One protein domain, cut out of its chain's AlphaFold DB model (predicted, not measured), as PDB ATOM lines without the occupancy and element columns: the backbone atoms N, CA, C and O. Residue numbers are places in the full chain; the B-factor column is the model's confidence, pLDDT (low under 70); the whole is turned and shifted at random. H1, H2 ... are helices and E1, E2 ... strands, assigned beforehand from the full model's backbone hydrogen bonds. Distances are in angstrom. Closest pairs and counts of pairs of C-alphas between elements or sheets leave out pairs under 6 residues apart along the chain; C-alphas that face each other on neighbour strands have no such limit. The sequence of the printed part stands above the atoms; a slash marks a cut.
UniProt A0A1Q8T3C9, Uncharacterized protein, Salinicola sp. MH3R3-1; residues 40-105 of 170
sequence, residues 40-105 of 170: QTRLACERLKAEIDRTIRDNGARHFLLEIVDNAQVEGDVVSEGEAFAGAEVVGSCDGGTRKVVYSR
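This is residues 40 to 105 of the 170 residues of an uncharacterized protein of Salinicola sp. MH3R3-1 (UniProt A0A1Q8T3C9). A small, strongly twisted sheet of three strands has one long helix, H1, packed along one face, while the long link of residues 71 to 88 loops out on the side away from the helix. The 66 printed residues hold one named helix and three named strands, in the order H1, E1, E2, E3 along the chain; the sheet runs E1, E3, E2 and is antiparallel throughout. The class is mixed, helices and strands, in two layers, a helix on one face of a sheet. The whole is compact, with a radius of gyration of the C-alphas of 11.4 A and spans of 30 by 29 by 16 A.

E3, residues 99 to 104, is the inner strand. E1, residues 65 to 70, is antiparallel to it at 152 degrees, with N 67 and O 102 within hydrogen-bond range at 3.0 A. E2, residues 89 to 94, forms a hairpin with E3 at 151 degrees; N 101 and O 92 are 2.8 A apart, within hydrogen-bond range. H1, residues 40 to 58, is on the sheet at a height of 8.8 A, over E3 and along the strands, at 20 degrees to E3 on the local plane. Its closest C-alphas to E2 are those of Cys 45 and Cys 94, 5.1 A apart. In H1 every O i to N i+4 pair is within hydrogen-bond range.

H1 begins at C-alpha 40, (-56.070, 68.794, -11.520), and is 27.0 A long. E1 measures 16.2 A and E2 14.8 A. E3 measures 16.3 A and ends at C-alpha 104, (-73.683, 85.690, -20.487).

The two C-alphas farthest apart, those of Asp 58 and Gly 82, are 31.4 A apart. The link E1 to E2 is long, with 18 residues; within it residues 74 to 75 pair antiparallel with residues 78 to 79. The printed part has no cut, and no printed residue is under 70 in pLDDT.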
ATOM      1  N   GLN A  40     -56.961  67.732 -11.055       75.25
ATOM      2  CA  GLN A  40     -56.070  68.794 -11.520       75.25
ATOM      3  C   GLN A  40     -56.667  69.599 -12.678       75.25
ATOM      4  O   GLN A  40     -56.495  70.816 -12.733       75.25
ATOM      5  N   THR A  41     -57.386  68.946 -13.589       77.56
ATOM      6  CA  THR A  41     -57.970  69.617 -14.753       77.56
ATOM      7  C   THR A  41     -59.228  70.396 -14.366       77.56
ATOM      8  O   THR A  41     -59.423  71.527 -14.812       77.56
ATOM      9  N   ARG A  42     -60.014  69.871 -13.416       79.94
ATOM     10  CA  ARG A  42     -61.112  70.612 -12.778       79.94
ATOM     11  C   ARG A  42     -60.629  71.888 -12.085       79.94
ATOM     12  O   ARG A  42     -61.190  72.950 -12.341       79.94
ATOM     13  N   LEU A  43     -59.558  71.808 -11.294       85.81
ATOM     14  CA  LEU A  43     -58.958  72.991 -10.669       85.81
ATOM     15  C   LEU A  43     -58.434  73.995 -11.707       85.81
ATOM     16  O   LEU A  43     -58.507  75.201 -11.476       85.81
ATOM     17  N   ALA A  44     -57.921  73.530 -12.848       88.56
ATOM     18  CA  ALA A  44     -57.485  74.413 -13.929       88.56
ATOM     19  C   ALA A  44     -58.659  75.203 -14.534       88.56
ATOM     20  O   ALA A  44     -58.546  76.415 -14.712       88.56
ATOM     21  N   CYS A  45     -59.798  74.550 -14.784       91.19
ATOM     22  CA  CYS A  45     -61.012  75.223 -15.252       91.19
ATOM     23  C   CYS A  45     -61.541  76.253 -14.249       91.19
ATOM     24  O   CYS A  45     -61.895  77.368 -14.629       91.19
ATOM     25  N   GLU A  46     -61.573  75.898 -12.964       92.56
ATOM     26  CA  GLU A  46     -62.047  76.794 -11.905       92.56
ATOM     27  C   GLU A  46     -61.136  78.023 -11.752       92.56
ATOM     28  O   GLU A  46     -61.631  79.143 -11.610       92.56
ATOM     29  N   ARG A  47     -59.813  77.846 -11.864       93.31
ATOM     30  CA  ARG A  47     -58.846  78.957 -11.878       93.31
ATOM     31  C   ARG A  47     -59.046  79.880 -13.075       93.31
ATOM     32  O   ARG A  47     -59.101  81.090 -12.881       93.31
ATOM     33  N   LEU A  48     -59.199  79.322 -14.278       94.94
ATOM     34  CA  LEU A  48     -59.444  80.112 -15.487       94.94
ATOM     35  C   LEU A  48     -60.752  80.908 -15.372       94.94
ATOM     36  O   LEU A  48     -60.771  82.104 -15.645       94.94
ATOM     37  N   LYS A  49     -61.833  80.278 -14.896       94.88
ATOM     38  CA  LYS A  49     -63.111  80.961 -14.633       94.88
ATOM     39  C   LYS A  49     -62.936  82.128 -13.654       94.88
ATOM     40  O   LYS A  49     -63.483  83.200 -13.899       94.88
ATOM     41  N   ALA A  50     -62.160  81.953 -12.583       95.88
ATOM     42  CA  ALA A  50     -61.889  83.014 -11.610       95.88
ATOM     43  C   ALA A  50     -61.051  84.173 -12.188       95.88
ATOM     44  O   ALA A  50     -61.305  85.336 -11.875       95.88
ATOM     45  N   GLU A  51     -60.072  83.877 -13.043       95.88
ATOM     46  CA  GLU A  51     -59.270  84.893 -13.734       95.88
ATOM     47  C   GLU A  51     -60.119  85.729 -14.702       95.88
ATOM     48  O   GLU A  51     -60.028  86.962 -14.717       95.88
ATOM     49  N   ILE A  52     -60.996  85.071 -15.461       95.88
ATOM     50  CA  ILE A  52     -61.912  85.745 -16.384       95.88
ATOM     51  C   ILE A  52     -62.936  86.576 -15.597       95.88
ATOM     52  O   ILE A  52     -63.158  87.735 -15.936       95.88
ATOM     53  N   ASP A  53     -63.506  86.044 -14.509       95.06
ATOM     54  CA  ASP A  53     -64.414  86.788 -13.622       95.06
ATOM     55  C   ASP A  53     -63.772  88.083 -13.116       95.06
ATOM     56  O   ASP A  53     -64.365  89.160 -13.226       95.06
ATOM     57  N   ARG A  54     -62.531  87.994 -12.626       96.56
ATOM     58  CA  ARG A  54     -61.782  89.164 -12.172       96.56
ATOM     59  C   ARG A  54     -61.584  90.164 -13.306       96.56
ATOM     60  O   ARG A  54     -61.899  91.336 -13.130       96.56
ATOM     61  N   THR A  55     -61.120  89.698 -14.461       95.75
ATOM     62  CA  THR A  55     -60.909  90.541 -15.645       95.75
ATOM     63  C   THR A  55     -62.181  91.291 -16.029       95.75
ATOM     64  O   THR A  55     -62.158  92.499 -16.248       95.75
ATOM     65  N   ILE A  56     -63.317  90.599 -16.073       93.75
ATOM     66  CA  ILE A  56     -64.607  91.185 -16.445       93.75
ATOM     67  C   ILE A  56     -65.051  92.246 -15.424       93.75
ATOM     68  O   ILE A  56     -65.518  93.321 -15.814       93.75
ATOM     69  N   ARG A  57     -64.856  91.998 -14.121       93.56
ATOM     70  CA  ARG A  57     -65.154  92.981 -13.062       93.56
ATOM     71  C   ARG A  57     -64.220  94.185 -13.092       93.56
ATOM     72  O   ARG A  57     -64.694  95.303 -12.896       93.56
ATOM     73  N   ASP A  58     -62.934  93.972 -13.359       96.69
ATOM     74  CA  ASP A  58     -61.934  95.041 -13.485       96.69
ATOM     75  C   ASP A  58     -62.254  95.957 -14.684       96.69
ATOM     76  O   ASP A  58     -62.033  97.165 -14.621       96.69
ATOM     77  N   ASN A  59     -62.893  95.417 -15.729       94.69
ATOM     78  CA  ASN A  59     -63.453  96.186 -16.849       94.69
ATOM     79  C   ASN A  59     -64.798  96.878 -16.529       94.69
ATOM     80  O   ASN A  59     -65.388  97.528 -17.391       94.69
ATOM     81  N   GLY A  60     -65.297  96.771 -15.295       93.81
ATOM     82  CA  GLY A  60     -66.474  97.495 -14.810       93.81
ATOM     83  C   GLY A  60     -67.811  96.777 -14.992       93.81
ATOM     84  O   GLY A  60     -68.850  97.340 -14.633       93.81
ATOM     85  N   ALA A  61     -67.828  95.539 -15.495       91.31
ATOM     86  CA  ALA A  61     -69.060  94.764 -15.561       91.31
ATOM     87  C   ALA A  61     -69.469  94.293 -14.155       91.31
ATOM     88  O   ALA A  61     -68.680  93.705 -13.416       91.31
ATOM     89  N   ARG A  62     -70.723  94.563 -13.773       86.25
ATOM     90  CA  ARG A  62     -71.277  94.189 -12.454       86.25
ATOM     91  C   ARG A  62     -72.403  93.162 -12.516       86.25
ATOM     92  O   ARG A  62     -72.735  92.575 -11.494       86.25
ATOM     93  N   HIS A  63     -72.965  92.948 -13.701       89.38
ATOM     94  CA  HIS A  63     -74.044  92.002 -13.948       89.38
ATOM     95  C   HIS A  63     -73.634  91.118 -15.118       89.38
ATOM     96  O   HIS A  63     -73.582  91.579 -16.255       89.38
ATOM     97  N   PHE A  64     -73.246  89.888 -14.805       91.56
ATOM     98  CA  PHE A  64     -72.918  88.856 -15.774       91.56
ATOM     99  C   PHE A  64     -72.948  87.485 -15.100       91.56
ATOM    100  O   PHE A  64     -72.904  87.382 -13.871       91.56
ATOM    101  N   LEU A  65     -72.978  86.441 -15.921       91.88
ATOM    102  CA  LEU A  65     -72.849  85.053 -15.506       91.88
ATOM    103  C   LEU A  65     -71.675  84.405 -16.236       91.88
ATOM    104  O   LEU A  65     -71.458  84.656 -17.421       91.88
ATOM    105  N   LEU A  66     -70.933  83.577 -15.508       93.88
ATOM    106  CA  LEU A  66     -69.785  82.825 -15.999       93.88
ATOM    107  C   LEU A  66     -69.951  81.368 -15.583       93.88
ATOM    108  O   LEU A  66     -69.997  81.088 -14.382       93.88
ATOM    109  N   GLU A  67     -70.005  80.445 -16.541       93.38
ATOM    110  CA  GLU A  67     -70.162  79.016 -16.247       93.38
ATOM    111  C   GLU A  67     -69.238  78.124 -17.070       93.38
ATOM    112  O   GLU A  67     -68.753  78.524 -18.125       93.38
ATOM    113  N   ILE A  68     -68.944  76.931 -16.549       93.44
ATOM    114  CA  ILE A  68     -68.189  75.906 -17.268       93.44
ATOM    115  C   ILE A  68     -69.189  74.923 -17.883       93.44
ATOM    116  O   ILE A  68     -69.935  74.267 -17.159       93.44
ATOM    117  N   VAL A  69     -69.172  74.797 -19.206       92.81
ATOM    118  CA  VAL A  69     -69.998  73.853 -19.972       92.81
ATOM    119  C   VAL A  69     -69.120  72.847 -20.710       92.81
ATOM    120  O   VAL A  69     -67.923  73.071 -20.915       92.81
ATOM    121  N   ASP A  70     -69.709  71.724 -21.105       92.81
ATOM    122  CA  ASP A  70     -69.024  70.735 -21.933       92.81
ATOM    123  C   ASP A  70     -68.896  71.232 -23.380       92.81
ATOM    124  O   ASP A  70     -69.757  71.965 -23.874       92.81
ATOM    125  N   ASN A  71     -67.839  70.829 -24.085       91.19
ATOM    126  CA  ASN A  71     -67.659  71.204 -25.483       91.19
ATOM    127  C   ASN A  71     -68.786  70.684 -26.387       91.19
ATOM    128  O   ASN A  71     -69.079  71.339 -27.384       91.19
ATOM    129  N   ALA A  72     -69.453  69.583 -26.030       91.00
ATOM    130  CA  ALA A  72     -70.587  69.056 -26.787       91.00
ATOM    131  C   ALA A  72     -71.822  69.979 -26.795       91.00
ATOM    132  O   ALA A  72     -72.668  69.843 -27.673       91.00
ATOM    133  N   GLN A  73     -71.928  70.906 -25.835       89.56
ATOM    134  CA  GLN A  73     -73.047  71.855 -25.704       89.56
ATOM    135  C   GLN A  73     -72.825  73.152 -26.499       89.56
ATOM    136  O   GLN A  73     -73.650  74.064 -26.461       89.56
ATOM    137  N   VAL A  74     -71.675  73.277 -27.161       91.44
ATOM    138  CA  VAL A  74     -71.239  74.496 -27.836       91.44
ATOM    139  C   VAL A  74     -71.173  74.252 -29.335       91.44
ATOM    140  O   VAL A  74     -70.497  73.334 -29.798       91.44
ATOM    141  N   GLU A  75     -71.805  75.139 -30.095       89.44
ATOM    142  CA  GLU A  75     -71.720  75.172 -31.548       89.44
ATOM    143  C   GLU A  75     -70.903  76.398 -31.977       89.44
ATOM    144  O   GLU A  75     -71.367  77.537 -31.964       89.44
ATOM    145  N   GLY A  76     -69.633  76.165 -32.318       88.50
ATOM    146  CA  GLY A  76     -68.686  77.240 -32.618       88.50
ATOM    147  C   GLY A  76     -68.291  78.021 -31.362       88.50
ATOM    148  O   GLY A  76     -67.677  77.458 -30.455       88.50
ATOM    149  N   ASP A  77     -68.631  79.309 -31.327       91.44
ATOM    150  CA  ASP A  77     -68.289  80.248 -30.246       91.44
ATOM    151  C   ASP A  77     -69.478  80.564 -29.320       91.44
ATOM    152  O   ASP A  77     -69.381  81.417 -28.437       91.44
ATOM    153  N   VAL A  78     -70.606  79.874 -29.501       92.38
ATOM    154  CA  VAL A  78     -71.835  80.078 -28.725       92.38
ATOM    155  C   VAL A  78     -72.428  78.754 -28.261       92.38
ATOM    156  O   VAL A  78     -72.304  77.721 -28.916       92.38
ATOM    157  N   VAL A  79     -73.077  78.781 -27.100       91.88
ATOM    158  CA  VAL A  79     -73.806  77.622 -26.571       91.88
ATOM    159  C   VAL A  79     -75.054  77.369 -27.413       91.88
ATOM    160  O   VAL A  79     -75.826  78.299 -27.674       91.88
ATOM    161  N   SER A  80     -75.257  76.110 -27.797       88.75
ATOM    162  CA  SER A  80     -76.373  75.667 -28.629       88.75
ATOM    163  C   SER A  80     -77.732  75.975 -27.994       88.75
ATOM    164  O   SER A  80     -77.901  75.990 -26.771       88.75
ATOM    165  N   GLU A  81     -78.733  76.198 -28.844       83.50
ATOM    166  CA  GLU A  81     -80.113  76.374 -28.395       83.50
ATOM    167  C   GLU A  81     -80.643  75.082 -27.745       83.50
ATOM    168  O   GLU A  81     -80.486  73.993 -28.295       83.50
ATOM    169  N   GLY A  82     -81.282  75.201 -26.576       82.19
ATOM    170  CA  GLY A  82     -81.815  74.063 -25.808       82.19
ATOM    171  C   GLY A  82     -80.978  73.638 -24.596       82.19
ATOM    172  O   GLY A  82     -81.452  72.839 -23.793       82.19
ATOM    173  N   GLU A  83     -79.786  74.211 -24.421       86.25
ATOM    174  CA  GLU A  83     -78.928  73.993 -23.251       86.25
ATOM    175  C   GLU A  83     -79.152  75.053 -22.159       86.25
ATOM    176  O   GLU A  83     -79.739  76.115 -22.387       86.25
ATOM    177  N   ALA A  84     -78.635  74.795 -20.953       81.75
ATOM    178  CA  ALA A  84     -78.829  75.660 -19.781       81.75
ATOM    179  C   ALA A  84     -78.305  77.101 -19.960       81.75
ATOM    180  O   ALA A  84     -78.776  78.009 -19.274       81.75
ATOM    181  N   PHE A  85     -77.352  77.301 -20.878       88.12
ATOM    182  CA  PHE A  85     -76.698  78.582 -21.167       88.12
ATOM    183  C   PHE A  85     -76.837  78.995 -22.636       88.12
ATOM    184  O   PHE A  85     -75.954  79.678 -23.147       88.12
ATOM    185  N   ALA A  86     -77.904  78.569 -23.323       89.12
ATOM    186  CA  ALA A  86     -78.138  78.874 -24.736       89.12
ATOM    187  C   ALA A  86     -77.874  80.354 -25.077       89.12
ATOM    188  O   ALA A  86     -78.336  81.263 -24.383       89.12
ATOM    189  N   GLY A  87     -77.099  80.591 -26.139       87.81
ATOM    190  CA  GLY A  87     -76.712  81.938 -26.570       87.81
ATOM    191  C   GLY A  87     -75.612  82.611 -25.735       87.81
ATOM    192  O   GLY A  87     -75.256  83.752 -26.025       87.81
ATOM    193  N   ALA A  88     -75.052  81.947 -24.718       92.31
ATOM    194  CA  ALA A  88     -73.851  82.426 -24.036       92.31
ATOM    195  C   ALA A  88     -72.610  82.283 -24.933       92.31
ATOM    196  O   ALA A  88     -72.485  81.321 -25.691       92.31
ATOM    197  N   GLU A  89     -71.684  83.233 -24.812       93.94
ATOM    198  CA  GLU A  89     -70.465  83.322 -25.619       93.94
ATOM    199  C   GLU A  89     -69.314  82.564 -24.957       93.94
ATOM    200  O   GLU A  89     -69.095  82.678 -23.751       93.94
ATOM    201  N   VAL A  90     -68.544  81.812 -25.736       95.00
ATOM    202  CA  VAL A  90     -67.352  81.114 -25.250       95.00
ATOM    203  C   VAL A  90     -66.205  82.105 -25.080       95.00
ATOM    204  O   VAL A  90     -65.664  82.627 -26.047       95.00
ATOM    205  N   VAL A  91     -65.772  82.305 -23.838       94.94
ATOM    206  CA  VAL A  91     -64.675  83.226 -23.487       94.94
ATOM    207  C   VAL A  91     -63.377  82.507 -23.128       94.94
ATOM    208  O   VAL A  91     -62.333  83.135 -22.965       94.94
ATOM    209  N   GLY A  92     -63.414  81.181 -22.997       94.25
ATOM    210  CA  GLY A  92     -62.228  80.391 -22.705       94.25
ATOM    211  C   GLY A  92     -62.447  78.896 -22.872       94.25
ATOM    212  O   GLY A  92     -63.574  78.404 -22.929       94.25
ATOM    213  N   SER A  93     -61.346  78.152 -22.921       93.38
ATOM    214  CA  SER A  93     -61.358  76.693 -22.930       93.38
ATOM    215  C   SER A  93     -60.348  76.173 -21.921       93.38
ATOM    216  O   SER A  93     -59.241  76.696 -21.809       93.38
ATOM    217  N   CYS A  94     -60.734  75.140 -21.190       92.31
ATOM    218  CA  CYS A  94     -59.890  74.472 -20.211       92.31
ATOM    219  C   CYS A  94     -59.930  72.956 -20.451       92.31
ATOM    220  O   CYS A  94     -60.589  72.497 -21.385       92.31
ATOM    221  N   ASP A  95     -59.181  72.184 -19.658       87.88
ATOM    222  CA  ASP A  95     -59.126  70.714 -19.785       87.88
ATOM    223  C   ASP A  95     -58.730  70.244 -21.203       87.88
ATOM    224  O   ASP A  95     -59.330  69.371 -21.816       87.88
ATOM    225  N   GLY A  96     -57.755  70.930 -21.808       84.94
ATOM    226  CA  GLY A  96     -57.280  70.591 -23.154       84.94
ATOM    227  C   GLY A  96     -58.314  70.765 -24.277       84.94
ATOM    228  O   GLY A  96     -58.063  70.307 -25.387       84.94
ATOM    229  N   GLY A  97     -59.446  71.430 -24.020       87.25
ATOM    230  CA  GLY A  97     -60.477  71.686 -25.025       87.25
ATOM    231  C   GLY A  97     -61.824  71.026 -24.749       87.25
ATOM    232  O   GLY A  97     -62.797  71.397 -25.406       87.25
ATOM    233  N   THR A  98     -61.899  70.091 -23.794       88.44
ATOM    234  CA  THR A  98     -63.126  69.322 -23.520       88.44
ATOM    235  C   THR A  98     -64.198  70.150 -22.826       88.44
ATOM    236  O   THR A  98     -65.386  69.896 -23.001       88.44
ATOM    237  N   ARG A  99     -63.793  71.200 -22.104       91.50
ATOM    238  CA  ARG A  99     -64.698  72.126 -21.425       91.50
ATOM    239  C   ARG A  99     -64.477  73.569 -21.860       91.50
ATOM    240  O   ARG A  99     -63.356  74.005 -22.168       91.50
ATOM    241  N   LYS A 100     -65.574  74.320 -21.882       94.38
ATOM    242  CA  LYS A 100     -65.648  75.727 -22.282       94.38
ATOM    243  C   LYS A 100     -66.095  76.574 -21.102       94.38
ATOM    244  O   LYS A 100     -66.943  76.158 -20.322       94.38
ATOM    245  N   VAL A 101     -65.516  77.761 -20.973       94.94
ATOM    246  CA  VAL A 101     -65.977  78.793 -20.044       94.94
ATOM    247  C   VAL A 101     -66.822  79.764 -20.853       94.94
ATOM    248  O   VAL A 101     -66.329  80.332 -21.828       94.94
ATOM    249  N   VAL A 102     -68.083  79.927 -20.471       95.31
ATOM    250  CA  VAL A 102     -69.062  80.734 -21.203       95.31
ATOM    251  C   VAL A 102     -69.490  81.947 -20.397       95.31
ATOM    252  O   VAL A 102     -69.612  81.886 -19.173       95.31
ATOM    253  N   TYR A 103     -69.715  83.051 -21.098       94.81
ATOM    254  CA  TYR A 103     -70.125  84.341 -20.574       94.81
ATOM    255  C   TYR A 103     -71.525  84.689 -21.073       94.81
ATOM    256  O   TYR A 103     -71.826  84.617 -22.263       94.81
ATOM    257  N   SER A 104     -72.376  85.136 -20.156       92.25
ATOM    258  CA  SER A 104     -73.683  85.690 -20.487       92.25
ATOM    259  C   SER A 104     -73.854  87.045 -19.818       92.25
ATOM    260  O   SER A 104     -73.758  87.170 -18.595       92.25
ATOM    261  N   ARG A 105     -74.137  88.070 -20.625       88.56
ATOM    262  CA  ARG A 105     -74.429  89.425 -20.138       88.56
ATOM    263  C   ARG A 105     -75.786  89.503 -19.440       88.56
ATOM    264  O   ARG A 105     -75.922  90.215 -18.453       88.56
TER     265      ARG A 105